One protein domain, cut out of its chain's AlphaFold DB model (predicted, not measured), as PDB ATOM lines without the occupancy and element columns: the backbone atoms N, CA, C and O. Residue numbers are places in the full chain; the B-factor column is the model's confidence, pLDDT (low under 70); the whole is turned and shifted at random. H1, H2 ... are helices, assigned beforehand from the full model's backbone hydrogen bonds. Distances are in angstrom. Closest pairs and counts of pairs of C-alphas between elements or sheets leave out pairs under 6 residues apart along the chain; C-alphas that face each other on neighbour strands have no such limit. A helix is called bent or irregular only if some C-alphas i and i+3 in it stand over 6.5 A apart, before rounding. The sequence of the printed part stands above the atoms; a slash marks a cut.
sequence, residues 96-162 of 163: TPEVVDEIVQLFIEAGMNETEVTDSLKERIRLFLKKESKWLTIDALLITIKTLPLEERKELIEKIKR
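This is residues 96 to 162 of the 163 residues of an uncharacterized protein of Caldibacillus thermoamylovorans (UniProt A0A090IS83). H1 and H3 run side by side and the same way, H2 crosses this pair nearly at right angles over its earlier residues, and H4 slants back from the pair's later residues to meet H2 with its last residue, Ile 160. The whole is a small compact cluster of four helices, three of the four touching pairs strongly crossed, with the link from H1 to H2 looping round one side through Thr 115. The printed part has 67 residues with four named helices, in the order H1, H2, H3, H4, and no named strand; the class is all helix. The radius of gyration of the C-alphas is 10.9 A, and the C-alphas span 30 by 25 by 21 A, a rounded outline.

H1, residues 97 to 109, is the hub and touches the three other helices. H2, residues 119 to 132, touches H1 about perpendicular to it, at 77 degrees; the closest C-alphas are those of Val 100 and Arg 126, 6.4 A apart. H1 touches H2 with residues 100 to 104 alone, and H2 touches H1 with residues 122 to 126 alone. H3, residues 138 to 147, only just touches H1, with 3 pairs of C-alphas within 8 A, and H1 takes part with residues 103 to 106 alone. The closest C-alphas of H1 and H3 are those of Leu 106 and Lys 146, 7.0 A apart. H1 and H3 run the same way at a shallow tilt of 6 degrees. H2 and H3 are close but not clearly touching, about perpendicular at 74 degrees, with the C-alphas of Leu 129 and Ile 138 the closest at 7.5 A. H4, residues 150 to 160, only just touches H1, with 3 pairs of C-alphas within 8 A and with residue 107 of H1 alone. The C-alphas of Phe 107 and Arg 153 are the closest there, 7.1 A apart, and the two helices run opposite ways at a steep tilt of 48 degrees. H4 touches H2 about perpendicular to it, at 81 degrees, with the C-alphas of Arg 124 and Ile 160 the closest at 6.1 A. H3 and H4 are close but not clearly touching, and the C-alphas of Ile 145 and Arg 153 are the closest at 7.1 A. The helix packing is mostly crossed: of 4 touching pairs, 1 is at a shallow tilt. In H1, H2, H3 and H4 every O i to N i+4 pair is within hydrogen-bond range.

H1 begins at C-alpha 97, at (27.473, -31.218, 49.189), and measures 18.4 A from Pro 97 to Glu 109. H2, the longest helix with 14 residues, measures 19.9 A from C-alpha 119, at (20.600, -38.422, 53.869), to C-alpha 132. H3 has 10 residues, from Ile 138 to Thr 147, and measures 14.2 A. H4 measures 15.5 A from Leu 150 to Ile 160 and ends at C-alpha 160, at (30.839, -46.612, 54.054). No helix is bent or irregular.

The two C-alphas farthest apart are those of Thr 115 and Trp 135, at 31.2 A. The C-alphas of the first and last printed residues, Thr 96 and Arg 162, are 21.4 A apart. The printed part has no cut. The link from H1 to H2 has 9 residues and is short, while the links from H2 to H3, 5 residues, and from H3 to H4, 2 residues, are tight. The mean pLDDT of the printed part is 90.0, and no printed residue is under 70.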
ATOM      1  N   THR A  96      32.239 -30.409  50.181       95.19
ATOM      2  CA  THR A  96      30.964 -29.740  49.917       95.19
ATOM      3  C   THR A  96      29.858 -30.756  49.587       95.19
ATOM      4  O   THR A  96      30.153 -31.917  49.281       95.19
ATOM      5  N   PRO A  97      28.571 -30.362  49.637       95.00
ATOM      6  CA  PRO A  97      27.473 -31.218  49.189       95.00
ATOM      7  C   PRO A  97      27.661 -31.738  47.758       95.00
ATOM      8  O   PRO A  97      27.361 -32.896  47.491       95.00
ATOM      9  N   GLU A  98      28.230 -30.925  46.866       94.88
ATOM     10  CA  GLU A  98      28.490 -31.293  45.471       94.88
ATOM     11  C   GLU A  98      29.513 -32.432  45.361       94.88
ATOM     12  O   GLU A  98      29.309 -33.360  44.584       94.88
ATOM     13  N   VAL A  99      30.573 -32.411  46.177       94.00
ATOM     14  CA  VAL A  99      31.558 -33.506  46.244       94.00
ATOM     15  C   VAL A  99      30.911 -34.794  46.754       94.00
ATOM     16  O   VAL A  99      31.186 -35.883  46.248       94.00
ATOM     17  N   VAL A 100      30.039 -34.691  47.760       94.88
ATOM     18  CA  VAL A 100      29.304 -35.852  48.285       94.88
ATOM     19  C   VAL A 100      28.379 -36.427  47.211       94.88
ATOM     20  O   VAL A 100      28.361 -37.643  47.010       94.88
ATOM     21  N   ASP A 101      27.653 -35.569  46.499       94.12
ATOM     22  CA  ASP A 101      26.761 -35.967  45.413       94.12
ATOM     23  C   ASP A 101      27.530 -36.582  44.232       94.12
ATOM     24  O   ASP A 101      27.064 -37.555  43.637       94.12
ATOM     25  N   GLU A 102      28.742 -36.107  43.938       94.44
ATOM     26  CA  GLU A 102      29.617 -36.715  42.933       94.44
ATOM     27  C   GLU A 102      29.982 -38.164  43.295       94.44
ATOM     28  O   GLU A 102      29.903 -39.057  42.449       94.44
ATOM     29  N   ILE A 103      30.319 -38.443  44.557       92.12
ATOM     30  CA  ILE A 103      30.603 -39.817  45.008       92.12
ATOM     31  C   ILE A 103      29.353 -40.690  44.968       92.12
ATOM     32  O   ILE A 103      29.427 -41.847  44.550       92.12
ATOM     33  N   VAL A 104      28.202 -40.145  45.368       93.12
ATOM     34  CA  VAL A 104      26.918 -40.842  45.233       93.12
ATOM     35  C   VAL A 104      26.694 -41.254  43.779       93.12
ATOM     36  O   VAL A 104      26.346 -42.408  43.528       93.12
ATOM     37  N   GLN A 105      26.956 -40.361  42.824       91.38
ATOM     38  CA  GLN A 105      26.805 -40.662  41.404       91.38
ATOM     39  C   GLN A 105      27.747 -41.784  40.948       91.38
ATOM     40  O   GLN A 105      27.307 -42.711  40.269       91.38
ATOM     41  N   LEU A 106      29.011 -41.776  41.390       89.12
ATOM     42  CA  LEU A 106      29.960 -42.864  41.109       89.12
ATOM     43  C   LEU A 106      29.496 -44.214  41.670       89.12
ATOM     44  O   LEU A 106      29.789 -45.263  41.092       89.12
ATOM     45  N   PHE A 107      28.787 -44.206  42.800       88.44
ATOM     46  CA  PHE A 107      28.214 -45.410  43.395       88.44
ATOM     47  C   PHE A 107      26.967 -45.892  42.652       88.44
ATOM     48  O   PHE A 107      26.813 -47.100  42.467       88.44
ATOM     49  N   ILE A 108      26.119 -44.983  42.163       89.06
ATOM     50  CA  ILE A 108      24.990 -45.326  41.283       89.06
ATOM     51  C   ILE A 108      25.508 -45.969  39.991       89.06
ATOM     52  O   ILE A 108      25.053 -47.047  39.612       89.06
ATOM     53  N   GLU A 109      26.530 -45.380  39.364       85.56
ATOM     54  CA  GLU A 109      27.206 -45.956  38.190       85.56
ATOM     55  C   GLU A 109      27.823 -47.332  38.477       85.56
ATOM     56  O   GLU A 109      27.923 -48.174  37.583       85.56
ATOM     57  N   ALA A 110      28.205 -47.590  39.732       82.56
ATOM     58  CA  ALA A 110      28.703 -48.885  40.184       82.56
ATOM     59  C   ALA A 110      27.595 -49.918  40.495       82.56
ATOM     60  O   ALA A 110      27.902 -51.056  40.870       82.56
ATOM     61  N   GLY A 111      26.319 -49.553  40.317       82.62
ATOM     62  CA  GLY A 111      25.158 -50.428  40.492       82.62
ATOM     63  C   GLY A 111      24.384 -50.235  41.799       82.62
ATOM     64  O   GLY A 111      23.568 -51.092  42.134       82.62
ATOM     65  N   MET A 112      24.625 -49.153  42.550       85.94
ATOM     66  CA  MET A 112      23.794 -48.790  43.703       85.94
ATOM     67  C   MET A 112      22.432 -48.261  43.240       85.94
ATOM     68  O   MET A 112      22.356 -47.402  42.364       85.94
ATOM     69  N   ASN A 113      21.346 -48.738  43.852       85.81
ATOM     70  CA  ASN A 113      20.007 -48.246  43.535       85.81
ATOM     71  C   ASN A 113      19.804 -46.821  44.068       85.81
ATOM     72  O   ASN A 113      20.177 -46.526  45.202       85.81
ATOM     73  N   GLU A 114      19.113 -45.965  43.312       84.88
ATOM     74  CA  GLU A 114      18.792 -44.595  43.750       84.88
ATOM     75  C   GLU A 114      18.019 -44.563  45.080       84.88
ATOM     76  O   GLU A 114      18.219 -43.672  45.899       84.88
ATOM     77  N   THR A 115      17.194 -45.576  45.356       85.00
ATOM     78  CA  THR A 115      16.448 -45.702  46.619       85.00
ATOM     79  C   THR A 115      17.341 -45.921  47.844       85.00
ATOM     80  O   THR A 115      16.880 -45.760  48.970       85.00
ATOM     81  N   GLU A 116      18.603 -46.317  47.649       84.69
ATOM     82  CA  GLU A 116      19.596 -46.452  48.722       84.69
ATOM     83  C   GLU A 116      20.280 -45.115  49.057       84.69
ATOM     84  O   GLU A 116      20.917 -44.995  50.108       84.69
ATOM     85  N   VAL A 117      20.116 -44.091  48.208       88.62
ATOM     86  CA  VAL A 117      20.643 -42.739  48.428       88.62
ATOM     87  C   VAL A 117      19.783 -42.023  49.462       88.62
ATOM     88  O   VAL A 117      18.796 -41.359  49.157       88.62
ATOM     89  N   THR A 118      20.179 -42.167  50.719       91.19
ATOM     90  CA  THR A 118      19.537 -41.511  51.862       91.19
ATOM     91  C   THR A 118      20.422 -40.399  52.414       91.19
ATOM     92  O   THR A 118      21.644 -40.442  52.266       91.19
ATOM     93  N   ASP A 119      19.833 -39.444  53.137       91.81
ATOM     94  CA  ASP A 119      20.600 -38.422  53.869       91.81
ATOM     95  C   ASP A 119      21.607 -39.058  54.839       91.81
ATOM     96  O   ASP A 119      22.734 -38.588  54.985       91.81
ATOM     97  N   SER A 120      21.241 -40.198  55.438       92.69
ATOM     98  CA  SER A 120      22.146 -40.976  56.285       92.69
ATOM     99  C   SER A 120      23.353 -41.519  55.517       92.69
ATOM    100  O   SER A 120      24.447 -41.562  56.076       92.69
ATOM    101  N   LEU A 121      23.182 -41.950  54.262       91.69
ATOM    102  CA  LEU A 121      24.301 -42.397  53.432       91.69
ATOM    103  C   LEU A 121      25.193 -41.218  53.037       91.69
ATOM    104  O   LEU A 121      26.413 -41.336  53.128       91.69
ATOM    105  N   LYS A 122      24.603 -40.080  52.653       93.50
ATOM    106  CA  LYS A 122      25.355 -38.859  52.325       93.50
ATOM    107  C   LYS A 122      26.210 -38.391  53.502       93.50
ATOM    108  O   LYS A 122      27.387 -38.086  53.319       93.50
ATOM    109  N   GLU A 123      25.670 -38.430  54.717       94.94
ATOM    110  CA  GLU A 123      26.438 -38.095  55.920       94.94
ATOM    111  C   GLU A 123      27.575 -39.097  56.179       94.94
ATOM    112  O   GLU A 123      28.690 -38.707  56.513       94.94
ATOM    113  N   ARG A 124      27.353 -40.394  55.944       95.06
ATOM    114  CA  ARG A 124      28.423 -41.402  56.049       95.06
ATOM    115  C   ARG A 124      29.530 -41.203  55.023       95.06
ATOM    116  O   ARG A 124      30.700 -41.353  55.367       95.06
ATOM    117  N   ILE A 125      29.183 -40.837  53.790       94.06
ATOM    118  CA  ILE A 125      30.159 -40.468  52.755       94.06
ATOM    119  C   ILE A 125      30.959 -39.247  53.213       94.06
ATOM    120  O   ILE A 125      32.185 -39.253  53.127       94.06
ATOM    121  N   ARG A 126      30.297 -38.229  53.770       94.56
ATOM    122  CA  ARG A 126      30.970 -37.050  54.324       94.56
ATOM    123  C   ARG A 126      31.959 -37.420  55.436       94.56
ATOM    124  O   ARG A 126      33.099 -36.961  55.419       94.56
ATOM    125  N   LEU A 127      31.552 -38.270  56.381       93.69
ATOM    126  CA  LEU A 127      32.416 -38.750  57.467       93.69
ATOM    127  C   LEU A 127      33.591 -39.587  56.951       93.69
ATOM    128  O   LEU A 127      34.710 -39.444  57.448       93.69
ATOM    129  N   PHE A 128      33.352 -40.428  55.944       94.62
ATOM    130  CA  PHE A 128      34.402 -41.162  55.243       94.62
ATOM    131  C   PHE A 128      35.422 -40.198  54.632       94.62
ATOM    132  O   PHE A 128      36.607 -40.299  54.939       94.62
ATOM    133  N   LEU A 129      34.967 -39.211  53.857       92.94
ATOM    134  CA  LEU A 129      35.851 -38.227  53.234       92.94
ATOM    135  C   LEU A 129      36.661 -37.446  54.259       92.94
ATOM    136  O   LEU A 129      37.861 -37.290  54.076       92.94
ATOM    137  N   LYS A 130      36.046 -37.032  55.369       91.69
ATOM    138  CA  LYS A 130      36.746 -36.342  56.460       91.69
ATOM    139  C   LYS A 130      37.841 -37.205  57.092       91.69
ATOM    140  O   LYS A 130      38.865 -36.700  57.549       91.69
ATOM    141  N   LYS A 131      37.618 -38.516  57.179       89.88
ATOM    142  CA  LYS A 131      38.615 -39.446  57.708       89.88
ATOM    143  C   LYS A 131      39.772 -39.624  56.727       89.88
ATOM    144  O   LYS A 131      40.923 -39.580  57.153       89.88
ATOM    145  N   GLU A 132      39.468 -39.814  55.449       89.69
ATOM    146  CA  GLU A 132      40.471 -40.050  54.409       89.69
ATOM    147  C   GLU A 132      41.226 -38.772  54.006       89.69
ATOM    148  O   GLU A 132      42.386 -38.844  53.600       89.69
ATOM    149  N   SER A 133      40.631 -37.587  54.199       86.88
ATOM    150  CA  SER A 133      41.258 -36.291  53.890       86.88
ATOM    151  C   SER A 133      42.473 -35.961  54.765       86.88
ATOM    152  O   SER A 133      43.238 -35.038  54.467       86.88
ATOM    153  N   LYS A 134      42.678 -36.740  55.836       84.75
ATOM    154  CA  LYS A 134      43.918 -36.757  56.622       84.75
ATOM    155  C   LYS A 134      45.122 -37.185  55.784       84.75
ATOM    156  O   LYS A 134      46.232 -36.723  56.016       84.75
ATOM    157  N   TRP A 135      44.892 -38.043  54.795       82.38
ATOM    158  CA  TRP A 135      45.941 -38.714  54.030       82.38
ATOM    159  C   TRP A 135      46.017 -38.246  52.582       82.38
ATOM    160  O   TRP A 135      47.100 -38.191  52.009       82.38
ATOM    161  N   LEU A 136      44.876 -37.905  51.987       85.62
ATOM    162  CA  LEU A 136      44.763 -37.556  50.573       85.62
ATOM    163  C   LEU A 136      43.953 -36.271  50.396       85.62
ATOM    164  O   LEU A 136      43.093 -35.944  51.208       85.62
ATOM    165  N   THR A 137      44.212 -35.524  49.324       89.31
ATOM    166  CA  THR A 137      43.341 -34.402  48.950       89.31
ATOM    167  C   THR A 137      41.991 -34.924  48.456       89.31
ATOM    168  O   THR A 137      41.895 -36.065  47.999       89.31
ATOM    169  N   ILE A 138      40.949 -34.089  48.509       90.56
ATOM    170  CA  ILE A 138      39.619 -34.463  48.006       90.56
ATOM    171  C   ILE A 138      39.683 -34.848  46.522       90.56
ATOM    172  O   ILE A 138      39.167 -35.897  46.144       90.56
ATOM    173  N   ASP A 139      40.416 -34.088  45.708       89.75
ATOM    174  CA  ASP A 139      40.629 -34.408  44.292       89.75
ATOM    175  C   ASP A 139      41.319 -35.762  44.090       89.75
ATOM    176  O   ASP A 139      40.901 -36.559  43.248       89.75
ATOM    177  N   ALA A 140      42.364 -36.054  44.874       90.31
ATOM    178  CA  ALA A 140      43.054 -37.335  44.800       90.31
ATOM    179  C   ALA A 140      42.120 -38.487  45.193       90.31
ATOM    180  O   ALA A 140      42.093 -39.496  44.496       90.31
ATOM    181  N   LEU A 141      41.308 -38.318  46.244       89.50
ATOM    182  CA  LEU A 141      40.305 -39.305  46.654       89.50
ATOM    183  C   LEU A 141      39.274 -39.558  45.554       89.50
ATOM    184  O   LEU A 141      38.995 -40.715  45.240       89.50
ATOM    185  N   LEU A 142      38.747 -38.502  44.931       89.50
ATOM    186  CA  LEU A 142      37.805 -38.627  43.820       89.50
ATOM    187  C   LEU A 142      38.431 -39.376  42.642       89.50
ATOM    188  O   LEU A 142      37.811 -40.290  42.098       89.50
ATOM    189  N   ILE A 143      39.669 -39.039  42.267       92.31
ATOM    190  CA  ILE A 143      40.406 -39.750  41.215       92.31
ATOM    191  C   ILE A 143      40.582 -41.222  41.595       92.31
ATOM    192  O   ILE A 143      40.250 -42.093  40.793       92.31
ATOM    193  N   THR A 144      41.035 -41.514  42.818       91.12
ATOM    194  CA  THR A 144      41.204 -42.886  43.304       91.12
ATOM    195  C   THR A 144      39.899 -43.665  43.172       91.12
ATOM    196  O   THR A 144      39.887 -44.686  42.487       91.12
ATOM    197  N   ILE A 145      38.787 -43.154  43.713       89.44
ATOM    198  CA  ILE A 145      37.473 -43.814  43.660       89.44
ATOM    199  C   ILE A 145      37.015 -44.038  42.212       89.44
ATOM    200  O   ILE A 145      36.532 -45.124  41.890       89.44
ATOM    201  N   LYS A 146      37.202 -43.057  41.318       89.00
ATOM    202  CA  LYS A 146      36.863 -43.181  39.887       89.00
ATOM    203  C   LYS A 146      37.650 -44.290  39.193       89.00
ATOM    204  O   LYS A 146      37.106 -44.987  38.337       89.00
ATOM    205  N   THR A 147      38.921 -44.448  39.555       90.62
ATOM    206  CA  THR A 147      39.816 -45.447  38.953       90.62
ATOM    207  C   THR A 147      39.663 -46.852  39.535       90.62
ATOM    208  O   THR A 147      40.162 -47.802  38.934       90.62
ATOM    209  N   LEU A 148      38.955 -47.010  40.661       90.69
ATOM    210  CA  LEU A 148      38.725 -48.319  41.267       90.69
ATOM    211  C   LEU A 148      37.925 -49.247  40.329       90.69
ATOM    212  O   LEU A 148      36.920 -48.826  39.726       90.69
ATOM    213  N   PRO A 149      38.298 -50.539  40.248       90.44
ATOM    214  CA  PRO A 149      37.470 -51.562  39.624       90.44
ATOM    215  C   PRO A 149      36.062 -51.602  40.228       90.44
ATOM    216  O   PRO A 149      35.848 -51.252  41.388       90.44
ATOM    217  N   LEU A 150      35.087 -52.065  39.442       85.19
ATOM    218  CA  LEU A 150      33.677 -52.094  39.846       85.19
ATOM    219  C   LEU A 150      33.451 -52.840  41.174       85.19
ATOM    220  O   LEU A 150      32.706 -52.369  42.029       85.19
ATOM    221  N   GLU A 151      34.109 -53.984  41.362       86.81
ATOM    222  CA  GLU A 151      33.965 -54.795  42.578       86.81
ATOM    223  C   GLU A 151      34.549 -54.104  43.818       86.81
ATOM    224  O   GLU A 151      33.943 -54.139  44.888       86.81
ATOM    225  N   GLU A 152      35.664 -53.386  43.671       89.69
ATOM    226  CA  GLU A 152      36.261 -52.612  44.766       89.69
ATOM    227  C   GLU A 152      35.396 -51.400  45.136       89.69
ATOM    228  O   GLU A 152      35.262 -51.070  46.316       89.69
ATOM    229  N   ARG A 153      34.723 -50.780  44.155       86.38
ATOM    230  CA  ARG A 153      33.722 -49.735  44.427       86.38
ATOM    231  C   ARG A 153      32.532 -50.271  45.222       86.38
ATOM    232  O   ARG A 153      32.096 -49.611  46.161       86.38
ATOM    233  N   LYS A 154      32.039 -51.474  44.912       86.75
ATOM    234  CA  LYS A 154      30.970 -52.121  45.699       86.75
ATOM    235  C   LYS A 154      31.410 -52.406  47.134       86.75
ATOM    236  O   LYS A 154      30.661 -52.133  48.069       86.75
ATOM    237  N   GLU A 155      32.629 -52.909  47.324       90.31
ATOM    238  CA  GLU A 155      33.175 -53.131  48.665       90.31
ATOM    239  C   GLU A 155      33.305 -51.814  49.446       90.31
ATOM    240  O   GLU A 155      32.979 -51.756  50.634       90.31
ATOM    241  N   LEU A 156      33.738 -50.739  48.779       90.69
ATOM    242  CA  LEU A 156      33.824 -49.408  49.373       90.69
ATOM    243  C   LEU A 156      32.452 -48.893  49.835       90.69
ATOM    244  O   LEU A 156      32.345 -48.392  50.955       90.69
ATOM    245  N   ILE A 157      31.401 -49.069  49.029       88.31
ATOM    246  CA  ILE A 157      30.022 -48.714  49.410       88.31
ATOM    247  C   ILE A 157      29.621 -49.434  50.702       88.31
ATOM    248  O   ILE A 157      29.138 -48.806  51.646       88.31
ATOM    249  N   GLU A 158      29.865 -50.743  50.783       90.25
ATOM    250  CA  GLU A 158      29.530 -51.537  51.967       90.25
ATOM    251  C   GLU A 158      30.348 -51.138  53.200       90.25
ATOM    252  O   GLU A 158      29.831 -51.168  54.318       90.25
ATOM    253  N   LYS A 159      31.604 -50.710  53.021       91.50
ATOM    254  CA  LYS A 159      32.411 -50.128  54.106       91.50
ATOM    255  C   LYS A 159      31.808 -48.817  54.602       91.50
ATOM    256  O   LYS A 159      31.649 -48.653  55.809       91.50
ATOM    257  N   ILE A 160      31.423 -47.915  53.699       91.06
ATOM    258  CA  ILE A 160      30.839 -46.612  54.054       91.06
ATOM    259  C   ILE A 160      29.492 -46.786  54.761       91.06
ATOM    260  O   ILE A 160      29.229 -46.118  55.759       91.06
ATOM    261  N   LYS A 161      28.661 -47.740  54.328       88.12
ATOM    262  CA  LYS A 161      27.394 -48.083  54.996       88.12
ATOM    263  C   LYS A 161      27.568 -48.588  56.439       88.12
ATOM    264  O   LYS A 161      26.572 -48.687  57.156       88.12
ATOM    265  N   ARG A 162      28.786 -48.929  56.873       90.25
ATOM    266  CA  ARG A 162      29.086 -49.423  58.230       90.25
ATOM    267  C   ARG A 162      29.729 -48.379  59.146       90.25
ATOM    268  O   ARG A 162      29.936 -48.696  60.315       90.25
TER     269      ARG A 162